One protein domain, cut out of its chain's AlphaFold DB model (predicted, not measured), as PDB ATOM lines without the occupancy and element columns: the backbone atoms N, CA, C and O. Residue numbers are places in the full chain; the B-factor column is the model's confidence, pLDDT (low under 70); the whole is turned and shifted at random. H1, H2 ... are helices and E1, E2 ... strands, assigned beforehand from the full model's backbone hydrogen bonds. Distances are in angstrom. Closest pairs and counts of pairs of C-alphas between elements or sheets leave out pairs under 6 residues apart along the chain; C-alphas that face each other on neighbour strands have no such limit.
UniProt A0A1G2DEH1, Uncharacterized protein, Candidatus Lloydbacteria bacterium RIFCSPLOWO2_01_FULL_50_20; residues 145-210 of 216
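This is residues 145 to 210 of the 216 residues of an uncharacterized protein of Candidatus Lloydbacteria bacterium RIFCSPLOWO2_01_FULL_50_20 (UniProt A0A1G2DEH1). A small three-stranded sheet forms a wall; H2 packs beside its edge strand E3, and H1 only grazes the sheet. The printed part has 66 residues, in the order E1, E2, H1, E3, H2, class mixed, helices and strands; the mixed sheet runs E1, E2, E3. It is compact and rounded, with a radius of gyration of the C-alphas of 11.0 A and spans of 32 by 24 by 19 A.

E1, residues 148 to 151, begins at C-alpha 148 (-61.151, -7.692, 286.805). E2 is residues 154 to 157 and E3 183 to 186. H1, residues 164 to 176, is 18.9 A long; H2, residues 198 to 209, is 16.2 A and ends at C-alpha 209 (-60.877, 6.824, 280.450).

E1 and E2 form an antiparallel hairpin, N 149 to O 156 at 3.0 A. E2 and E3 are parallel, N 155 to O 183 at 2.8 A. E2, H1 and E3 make a strand-helix-strand unit, two parallel neighbour strands with a helix between, its crossover right-handed. H2 is on the sheet at a height of 7.0 A, over none of its strands, but only just: 2 of its C-alphas fall on E3. The closest C-alphas of E3 and H2, Lys 183 and Thr 209, are 4.9 A apart. H1 and H2 are near each other. In both helices every O i to N i+4 pair is within hydrogen-bond range.

The C-alphas farthest apart, Asp 152 and Pro 194, are 33.7 A apart. The link from E3 to H2 is long. The printed part has no cut, and no printed residue is under 70 in pLDDT.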
ATOM      1  N   PHE A 145     -59.116 -11.270 292.129       82.62
ATOM      2  CA  PHE A 145     -58.732 -11.099 290.729       82.62
ATOM      3  C   PHE A 145     -59.785 -11.609 289.736       82.62
ATOM      4  O   PHE A 145     -59.673 -11.324 288.549       82.62
ATOM      5  N   ARG A 146     -60.858 -12.282 290.173       91.06
ATOM      6  CA  ARG A 146     -61.983 -12.635 289.283       91.06
ATOM      7  C   ARG A 146     -62.836 -11.423 288.905       91.06
ATOM      8  O   ARG A 146     -63.542 -11.462 287.898       91.06
ATOM      9  N   HIS A 147     -62.767 -10.339 289.678       94.56
ATOM     10  CA  HIS A 147     -63.565  -9.131 289.445       94.56
ATOM     11  C   HIS A 147     -63.021  -8.239 288.322       94.56
ATOM     12  O   HIS A 147     -63.734  -7.341 287.857       94.56
ATOM     13  N   THR A 148     -61.781  -8.470 287.874       94.31
ATOM     14  CA  THR A 148     -61.151  -7.692 286.805       94.31
ATOM     15  C   THR A 148     -60.195  -8.523 285.953       94.31
ATOM     16  O   THR A 148     -59.587  -9.469 286.429       94.31
ATOM     17  N   THR A 149     -60.006  -8.149 284.692       94.75
ATOM     18  CA  THR A 149     -58.798  -8.521 283.935       94.75
ATOM     19  C   THR A 149     -58.074  -7.271 283.498       94.75
ATOM     20  O   THR A 149     -58.718  -6.296 283.107       94.75
ATOM     21  N   LEU A 150     -56.751  -7.343 283.493       92.56
ATOM     22  CA  LEU A 150     -55.886  -6.355 282.869       92.56
ATOM     23  C   LEU A 150     -55.339  -6.942 281.565       92.56
ATOM     24  O   LEU A 150     -54.690  -7.985 281.593       92.56
ATOM     25  N   SER A 151     -55.609  -6.277 280.443       91.81
ATOM     26  CA  SER A 151     -54.975  -6.547 279.147       91.81
ATOM     27  C   SER A 151     -54.418  -5.238 278.617       91.81
ATOM     28  O   SER A 151     -55.155  -4.257 278.542       91.81
ATOM     29  N   ASP A 152     -53.129  -5.219 278.285       88.06
ATOM     30  CA  ASP A 152     -52.388  -4.021 277.882       88.06
ATOM     31  C   ASP A 152     -52.519  -2.874 278.906       88.06
ATOM     32  O   ASP A 152     -51.909  -2.895 279.983       88.06
ATOM     33  N   ASP A 153     -53.333  -1.870 278.592       87.81
ATOM     34  CA  ASP A 153     -53.641  -0.708 279.420       87.81
ATOM     35  C   ASP A 153     -55.102  -0.650 279.885       87.81
ATOM     36  O   ASP A 153     -55.526   0.346 280.477       87.81
ATOM     37  N   THR A 154     -55.862  -1.717 279.648       91.94
ATOM     38  CA  THR A 154     -57.303  -1.758 279.866       91.94
ATOM     39  C   THR A 154     -57.671  -2.703 281.009       91.94
ATOM     40  O   THR A 154     -57.480  -3.919 280.928       91.94
ATOM     41  N   HIS A 155     -58.272  -2.143 282.060       94.25
ATOM     42  CA  HIS A 155     -58.997  -2.907 283.067       94.25
ATOM     43  C   HIS A 155     -60.434  -3.140 282.609       94.25
ATOM     44  O   HIS A 155     -61.201  -2.203 282.392       94.25
ATOM     45  N   THR A 156     -60.815  -4.408 282.519       95.56
ATOM     46  CA  THR A 156     -62.205  -4.822 282.302       95.56
ATOM     47  C   THR A 156     -62.794  -5.278 283.628       95.56
ATOM     48  O   THR A 156     -62.233  -6.178 284.253       95.56
ATOM     49  N   LEU A 157     -63.875  -4.646 284.087       96.00
ATOM     50  CA  LEU A 157     -64.532  -4.921 285.369       96.00
ATOM     51  C   LEU A 157     -65.817  -5.725 285.135       96.00
ATOM     52  O   LEU A 157     -66.638  -5.347 284.299       96.00
ATOM     53  N   ARG A 158     -66.002  -6.825 285.874       95.38
ATOM     54  CA  ARG A 158     -67.062  -7.824 285.601       95.38
ATOM     55  C   ARG A 158     -68.102  -7.990 286.700       95.38
ATOM     56  O   ARG A 158     -68.993  -8.825 286.592       95.38
ATOM     57  N   THR A 159     -67.970  -7.261 287.797       95.94
ATOM     58  CA  THR A 159     -68.787  -7.473 288.992       95.94
ATOM     59  C   THR A 159     -69.430  -6.161 289.411       95.94
ATOM     60  O   THR A 159     -68.876  -5.089 289.218       95.94
ATOM     61  N   VAL A 160     -70.645  -6.213 289.946       94.69
ATOM     62  CA  VAL A 160     -71.305  -5.002 290.442       94.69
ATOM     63  C   VAL A 160     -70.630  -4.511 291.732       94.69
ATOM     64  O   VAL A 160     -70.201  -5.335 292.547       94.69
ATOM     65  N   PRO A 161     -70.600  -3.192 292.002       93.62
ATOM     66  CA  PRO A 161     -70.046  -2.640 293.241       93.62
ATOM     67  C   PRO A 161     -70.727  -3.095 294.539       93.62
ATOM     68  O   PRO A 161     -70.242  -2.771 295.620       93.62
ATOM     69  N   SER A 162     -71.869  -3.791 294.489       92.44
ATOM     70  CA  SER A 162     -72.476  -4.425 295.673       92.44
ATOM     71  C   SER A 162     -71.663  -5.588 296.232       92.44
ATOM     72  O   SER A 162     -71.819  -5.902 297.410       92.44
ATOM     73  N   HIS A 163     -70.759  -6.169 295.442       94.00
ATOM     74  CA  HIS A 163     -69.822  -7.183 295.905       94.00
ATOM     75  C   HIS A 163     -68.611  -6.533 296.592       94.00
ATOM     76  O   HIS A 163     -67.878  -5.760 295.970       94.00
ATOM     77  N   THR A 164     -68.349  -6.851 297.861       93.12
ATOM     78  CA  THR A 164     -67.270  -6.199 298.629       93.12
ATOM     79  C   THR A 164     -65.875  -6.526 298.097       93.12
ATOM     80  O   THR A 164     -65.013  -5.648 298.068       93.12
ATOM     81  N   GLY A 165     -65.663  -7.744 297.587       93.56
ATOM     82  CA  GLY A 165     -64.415  -8.109 296.908       93.56
ATOM     83  C   GLY A 165     -64.158  -7.270 295.656       93.56
ATOM     84  O   GLY A 165     -63.029  -6.850 295.412       93.56
ATOM     85  N   ALA A 166     -65.215  -6.927 294.911       95.38
ATOM     86  CA  ALA A 166     -65.098  -6.077 293.734       95.38
ATOM     87  C   ALA A 166     -64.750  -4.638 294.138       95.38
ATOM     88  O   ALA A 166     -63.864  -4.039 293.539       95.38
ATOM     89  N   LEU A 167     -65.364  -4.115 295.208       95.75
ATOM     90  CA  LEU A 167     -65.013  -2.798 295.756       95.75
ATOM     91  C   LEU A 167     -63.544  -2.700 296.169       95.75
ATOM     92  O   LEU A 167     -62.910  -1.696 295.860       95.75
ATOM     93  N   CYS A 168     -62.998  -3.736 296.811       96.31
ATOM     94  CA  CYS A 168     -61.578  -3.770 297.159       96.31
ATOM     95  C   CYS A 168     -60.701  -3.661 295.902       96.31
ATOM     96  O   CYS A 168     -59.773  -2.861 295.848       96.31
ATOM     97  N   VAL A 169     -61.027  -4.419 294.854       96.00
ATOM     98  CA  VAL A 169     -60.304  -4.371 293.573       96.00
ATOM     99  C   VAL A 169     -60.418  -2.997 292.917       96.00
ATOM    100  O   VAL A 169     -59.434  -2.481 292.394       96.00
ATOM    101  N   TYR A 170     -61.592  -2.370 292.965       95.88
ATOM    102  CA  TYR A 170     -61.792  -1.034 292.399       95.88
ATOM    103  C   TYR A 170     -61.001   0.024 293.159       95.88
ATOM    104  O   TYR A 170     -60.417   0.894 292.520       95.88
ATOM    105  N   GLY A 171     -60.889  -0.110 294.481       96.88
ATOM    106  CA  GLY A 171     -59.978   0.690 295.292       96.88
ATOM    107  C   GLY A 171     -58.519   0.531 294.866       96.88
ATOM    108  O   GLY A 171     -57.837   1.527 294.643       96.88
ATOM    109  N   MET A 172     -58.043  -0.703 294.662       95.81
ATOM    110  CA  MET A 172     -56.671  -0.942 294.181       95.81
ATOM    111  C   MET A 172     -56.410  -0.271 292.831       95.81
ATOM    112  O   MET A 172     -55.393   0.399 292.660       95.81
ATOM    113  N   ILE A 173     -57.332  -0.437 291.877       95.00
ATOM    114  CA  ILE A 173     -57.229   0.176 290.547       95.00
ATOM    115  C   ILE A 173     -57.203   1.700 290.692       95.00
ATOM    116  O   ILE A 173     -56.303   2.351 290.168       95.00
ATOM    117  N   PHE A 174     -58.136   2.267 291.457       95.19
ATOM    118  CA  PHE A 174     -58.223   3.706 291.678       95.19
ATOM    119  C   PHE A 174     -56.950   4.283 292.315       95.19
ATOM    120  O   PHE A 174     -56.485   5.343 291.897       95.19
ATOM    121  N   ALA A 175     -56.332   3.567 293.260       95.31
ATOM    122  CA  ALA A 175     -55.067   3.974 293.866       95.31
ATOM    123  C   ALA A 175     -53.930   4.111 292.842       95.31
ATOM    124  O   ALA A 175     -53.174   5.081 292.891       95.31
ATOM    125  N   VAL A 176     -53.809   3.164 291.904       92.06
ATOM    126  CA  VAL A 176     -52.706   3.160 290.926       92.06
ATOM    127  C   VAL A 176     -52.963   4.041 289.704       92.06
ATOM    128  O   VAL A 176     -52.009   4.393 289.009       92.06
ATOM    129  N   MET A 177     -54.216   4.431 289.446       86.38
ATOM    130  CA  MET A 177     -54.603   5.181 288.243       86.38
ATOM    131  C   MET A 177     -53.925   6.551 288.100       86.38
ATOM    132  O   MET A 177     -53.786   7.022 286.975       86.38
ATOM    133  N   GLN A 178     -53.473   7.181 289.190       79.50
ATOM    134  CA  GLN A 178     -52.720   8.441 289.096       79.50
ATOM    135  C   GLN A 178     -51.330   8.231 288.474       79.50
ATOM    136  O   GLN A 178     -50.883   9.040 287.666       79.50
ATOM    137  N   SER A 179     -50.648   7.147 288.849       82.12
ATOM    138  CA  SER A 179     -49.266   6.875 288.431       82.12
ATOM    139  C   SER A 179     -49.196   6.073 287.139       82.12
ATOM    140  O   SER A 179     -48.279   6.245 286.340       82.12
ATOM    141  N   VAL A 180     -50.157   5.171 286.943       84.06
ATOM    142  CA  VAL A 180     -50.258   4.327 285.758       84.06
ATOM    143  C   VAL A 180     -51.679   4.451 285.239       84.06
ATOM    144  O   VAL A 180     -52.549   3.673 285.632       84.06
ATOM    145  N   PRO A 181     -51.944   5.454 284.395       82.38
ATOM    146  CA  PRO A 181     -53.296   5.709 283.955       82.38
ATOM    147  C   PRO A 181     -53.794   4.563 283.052       82.38
ATOM    148  O   PRO A 181     -53.057   4.063 282.202       82.38
ATOM    149  N   ARG A 182     -55.030   4.094 283.276       88.25
ATOM    150  CA  ARG A 182     -55.614   2.912 282.611       88.25
ATOM    151  C   ARG A 182     -56.973   3.228 282.006       88.25
ATOM    152  O   ARG A 182     -57.722   4.038 282.550       88.25
ATOM    153  N   LYS A 183     -57.313   2.537 280.920       92.62
ATOM    154  CA  LYS A 183     -58.672   2.503 280.378       92.62
ATOM    155  C   LYS A 183     -59.553   1.590 281.227       92.62
ATOM    156  O   LYS A 183     -59.148   0.475 281.545       92.62
ATOM    157  N   ILE A 184     -60.762   2.039 281.559       94.50
ATOM    158  CA  ILE A 184     -61.766   1.237 282.263       94.50
ATOM    159  C   ILE A 184     -62.885   0.836 281.300       94.50
ATOM    160  O   ILE A 184     -63.452   1.669 280.592       94.50
ATOM    161  N   VAL A 185     -63.219  -0.452 281.298       94.62
ATOM    162  CA  VAL A 185     -64.361  -1.035 280.581       94.62
ATOM    163  C   VAL A 185     -65.207  -1.833 281.569       94.62
ATOM    164  O   VAL A 185     -64.669  -2.502 282.449       94.62
ATOM    165  N   LEU A 186     -66.529  -1.783 281.420       95.44
ATOM    166  CA  LEU A 186     -67.468  -2.565 282.224       95.44
ATOM    167  C   LEU A 186     -68.087  -3.666 281.359       95.44
ATOM    168  O   LEU A 186     -68.702  -3.377 280.338       95.44
ATOM    169  N   GLU A 187     -67.956  -4.915 281.794       95.44
ATOM    170  CA  GLU A 187     -68.741  -6.062 281.297       95.44
ATOM    171  C   GLU A 187     -69.972  -6.328 282.179       95.44
ATOM    172  O   GLU A 187     -70.702  -7.300 282.000       95.44
ATOM    173  N   VAL A 188     -70.201  -5.455 283.155       92.06
ATOM    174  CA  VAL A 188     -71.339  -5.491 284.060       92.06
ATOM    175  C   VAL A 188     -72.290  -4.348 283.735       92.06
ATOM    176  O   VAL A 188     -71.866  -3.237 283.419       92.06
ATOM    177  N   ASN A 189     -73.589  -4.615 283.830       92.62
ATOM    178  CA  ASN A 189     -74.598  -3.581 283.674       92.62
ATOM    179  C   ASN A 189     -74.788  -2.842 285.006       92.62
ATOM    180  O   ASN A 189     -75.260  -3.430 285.979       92.62
ATOM    181  N   ILE A 190     -74.407  -1.567 285.041       94.00
ATOM    182  CA  ILE A 190     -74.651  -0.653 286.159       94.00
ATOM    183  C   ILE A 190     -75.373   0.589 285.640       94.00
ATOM    184  O   ILE A 190     -75.152   1.020 284.508       94.00
ATOM    185  N   ALA A 191     -76.229   1.167 286.474       93.75
ATOM    186  CA  ALA A 191     -76.986   2.368 286.151       93.75
ATOM    187  C   ALA A 191     -76.592   3.506 287.093       93.75
ATOM    188  O   ALA A 191     -76.217   3.274 288.241       93.75
ATOM    189  N   SER A 192     -76.702   4.743 286.613       94.62
ATOM    190  CA  SER A 192     -76.486   5.914 287.456       94.62
ATOM    191  C   SER A 192     -77.536   5.987 288.562       94.62
ATOM    192  O   SER A 192     -78.724   5.766 288.309       94.62
ATOM    193  N   THR A 193     -77.123   6.383 289.759       93.94
ATOM    194  CA  THR A 193     -78.007   6.596 290.907       93.94
ATOM    195  C   THR A 193     -78.190   8.090 291.196       93.94
ATOM    196  O   THR A 193     -77.268   8.867 290.937       93.94
ATOM    197  N   PRO A 194     -79.331   8.520 291.776       91.12
ATOM    198  CA  PRO A 194     -79.553   9.925 292.145       91.12
ATOM    199  C   PRO A 194     -78.586  10.448 293.217       91.12
ATOM    200  O   PRO A 194     -78.306  11.640 293.282       91.12
ATOM    201  N   GLU A 195     -78.090   9.551 294.069       91.00
ATOM    202  CA  GLU A 195     -77.137   9.854 295.135       91.00
ATOM    203  C   GLU A 195     -75.738   9.334 294.800       91.00
ATOM    204  O   GLU A 195     -75.584   8.445 293.959       91.00
ATOM    205  N   LYS A 196     -74.724   9.818 295.528       92.12
ATOM    206  CA  LYS A 196     -73.348   9.321 295.415       92.12
ATOM    207  C   LYS A 196     -73.257   7.823 295.692       92.12
ATOM    208  O   LYS A 196     -73.701   7.325 296.737       92.12
ATOM    209  N   SER A 197     -72.635   7.105 294.767       95.00
ATOM    210  CA  SER A 197     -72.530   5.651 294.788       95.00
ATOM    211  C   SER A 197     -71.279   5.189 294.053       95.00
ATOM    212  O   SER A 197     -70.719   5.902 293.223       95.00
ATOM    213  N   PHE A 198     -70.857   3.957 294.326       96.19
ATOM    214  CA  PHE A 198     -69.775   3.352 293.557       96.19
ATOM    215  C   PHE A 198     -70.178   3.050 292.108       96.19
ATOM    216  O   PHE A 198     -69.308   3.018 291.245       96.19
ATOM    217  N   ASP A 199     -71.475   2.910 291.818       96.44
ATOM    218  CA  ASP A 199     -71.968   2.781 290.445       96.44
ATOM    219  C   ASP A 199     -71.677   4.074 289.665       96.44
ATOM    220  O   ASP A 199     -71.094   4.032 288.581       96.44
ATOM    221  N   ASN A 200     -71.966   5.236 290.265       96.25
ATOM    222  CA  ASN A 200     -71.641   6.543 289.689       96.25
ATOM    223  C   ASN A 200     -70.125   6.739 289.520       96.25
ATOM    224  O   ASN A 200     -69.695   7.243 288.483       96.25
ATOM    225  N   VAL A 201     -69.312   6.316 290.498       95.62
ATOM    226  CA  VAL A 201     -67.838   6.355 290.406       95.62
ATOM    227  C   VAL A 201     -67.333   5.536 289.217       95.62
ATOM    228  O   VAL A 201     -66.543   6.041 288.424       95.62
ATOM    229  N   LEU A 202     -67.800   4.296 289.046       95.19
ATOM    230  CA  LEU A 202     -67.365   3.456 287.927       95.19
ATOM    231  C   LEU A 202     -67.795   4.022 286.572       95.19
ATOM    232  O   LEU A 202     -66.986   4.051 285.646       95.19
ATOM    233  N   LEU A 203     -69.035   4.508 286.454       95.38
ATOM    234  CA  LEU A 203     -69.512   5.166 285.233       95.38
ATOM    235  C   LEU A 203     -68.671   6.403 284.894       95.38
ATOM    236  O   LEU A 203     -68.304   6.603 283.734       95.38
ATOM    237  N   TRP A 204     -68.313   7.197 285.905       94.50
ATOM    238  CA  TRP A 204     -67.420   8.339 285.733       94.50
ATOM    239  C   TRP A 204     -66.044   7.898 285.221       94.50
ATOM    240  O   TRP A 204     -65.554   8.471 284.246       94.50
ATOM    241  N   LEU A 205     -65.449   6.854 285.812       92.06
ATOM    242  CA  LEU A 205     -64.141   6.333 285.396       92.06
ATOM    243  C   LEU A 205     -64.161   5.832 283.949       92.06
ATOM    244  O   LEU A 205     -63.234   6.124 283.196       92.06
ATOM    245  N   VAL A 206     -65.216   5.129 283.527       92.44
ATOM    246  CA  VAL A 206     -65.374   4.694 282.128       92.44
ATOM    247  C   VAL A 206     -65.374   5.891 281.188       92.44
ATOM    248  O   VAL A 206     -64.619   5.903 280.222       92.44
ATOM    249  N   GLU A 207     -66.172   6.919 281.468       91.69
ATOM    250  CA  GLU A 207     -66.279   8.087 280.587       91.69
ATOM    251  C   GLU A 207     -64.964   8.884 280.505       91.69
ATOM    252  O   GLU A 207     -64.528   9.320 279.429       91.69
ATOM    253  N   HIS A 208     -64.271   9.027 281.635       89.38
ATOM    254  CA  HIS A 208     -63.020   9.782 281.710       89.38
ATOM    255  C   HIS A 208     -61.808   8.991 281.207       89.38
ATOM    256  O   HIS A 208     -60.769   9.586 280.939       89.38
ATOM    257  N   THR A 209     -61.950   7.682 280.984       86.50
ATOM    258  CA  THR A 209     -60.877   6.824 280.450       86.50
ATOM    259  C   THR A 209     -61.215   6.162 279.107       86.50
ATOM    260  O   THR A 209     -60.396   5.438 278.541       86.50
ATOM    261  N   LYS A 210     -62.403   6.439 278.545       78.75
ATOM    262  CA  LYS A 210     -62.953   5.829 277.317       78.75
ATOM    263  C   LYS A 210     -62.006   5.879 276.116       78.75
ATOM    264  O   LYS A 210     -61.909   4.904 275.368       78.75
TER     265      LYS A 210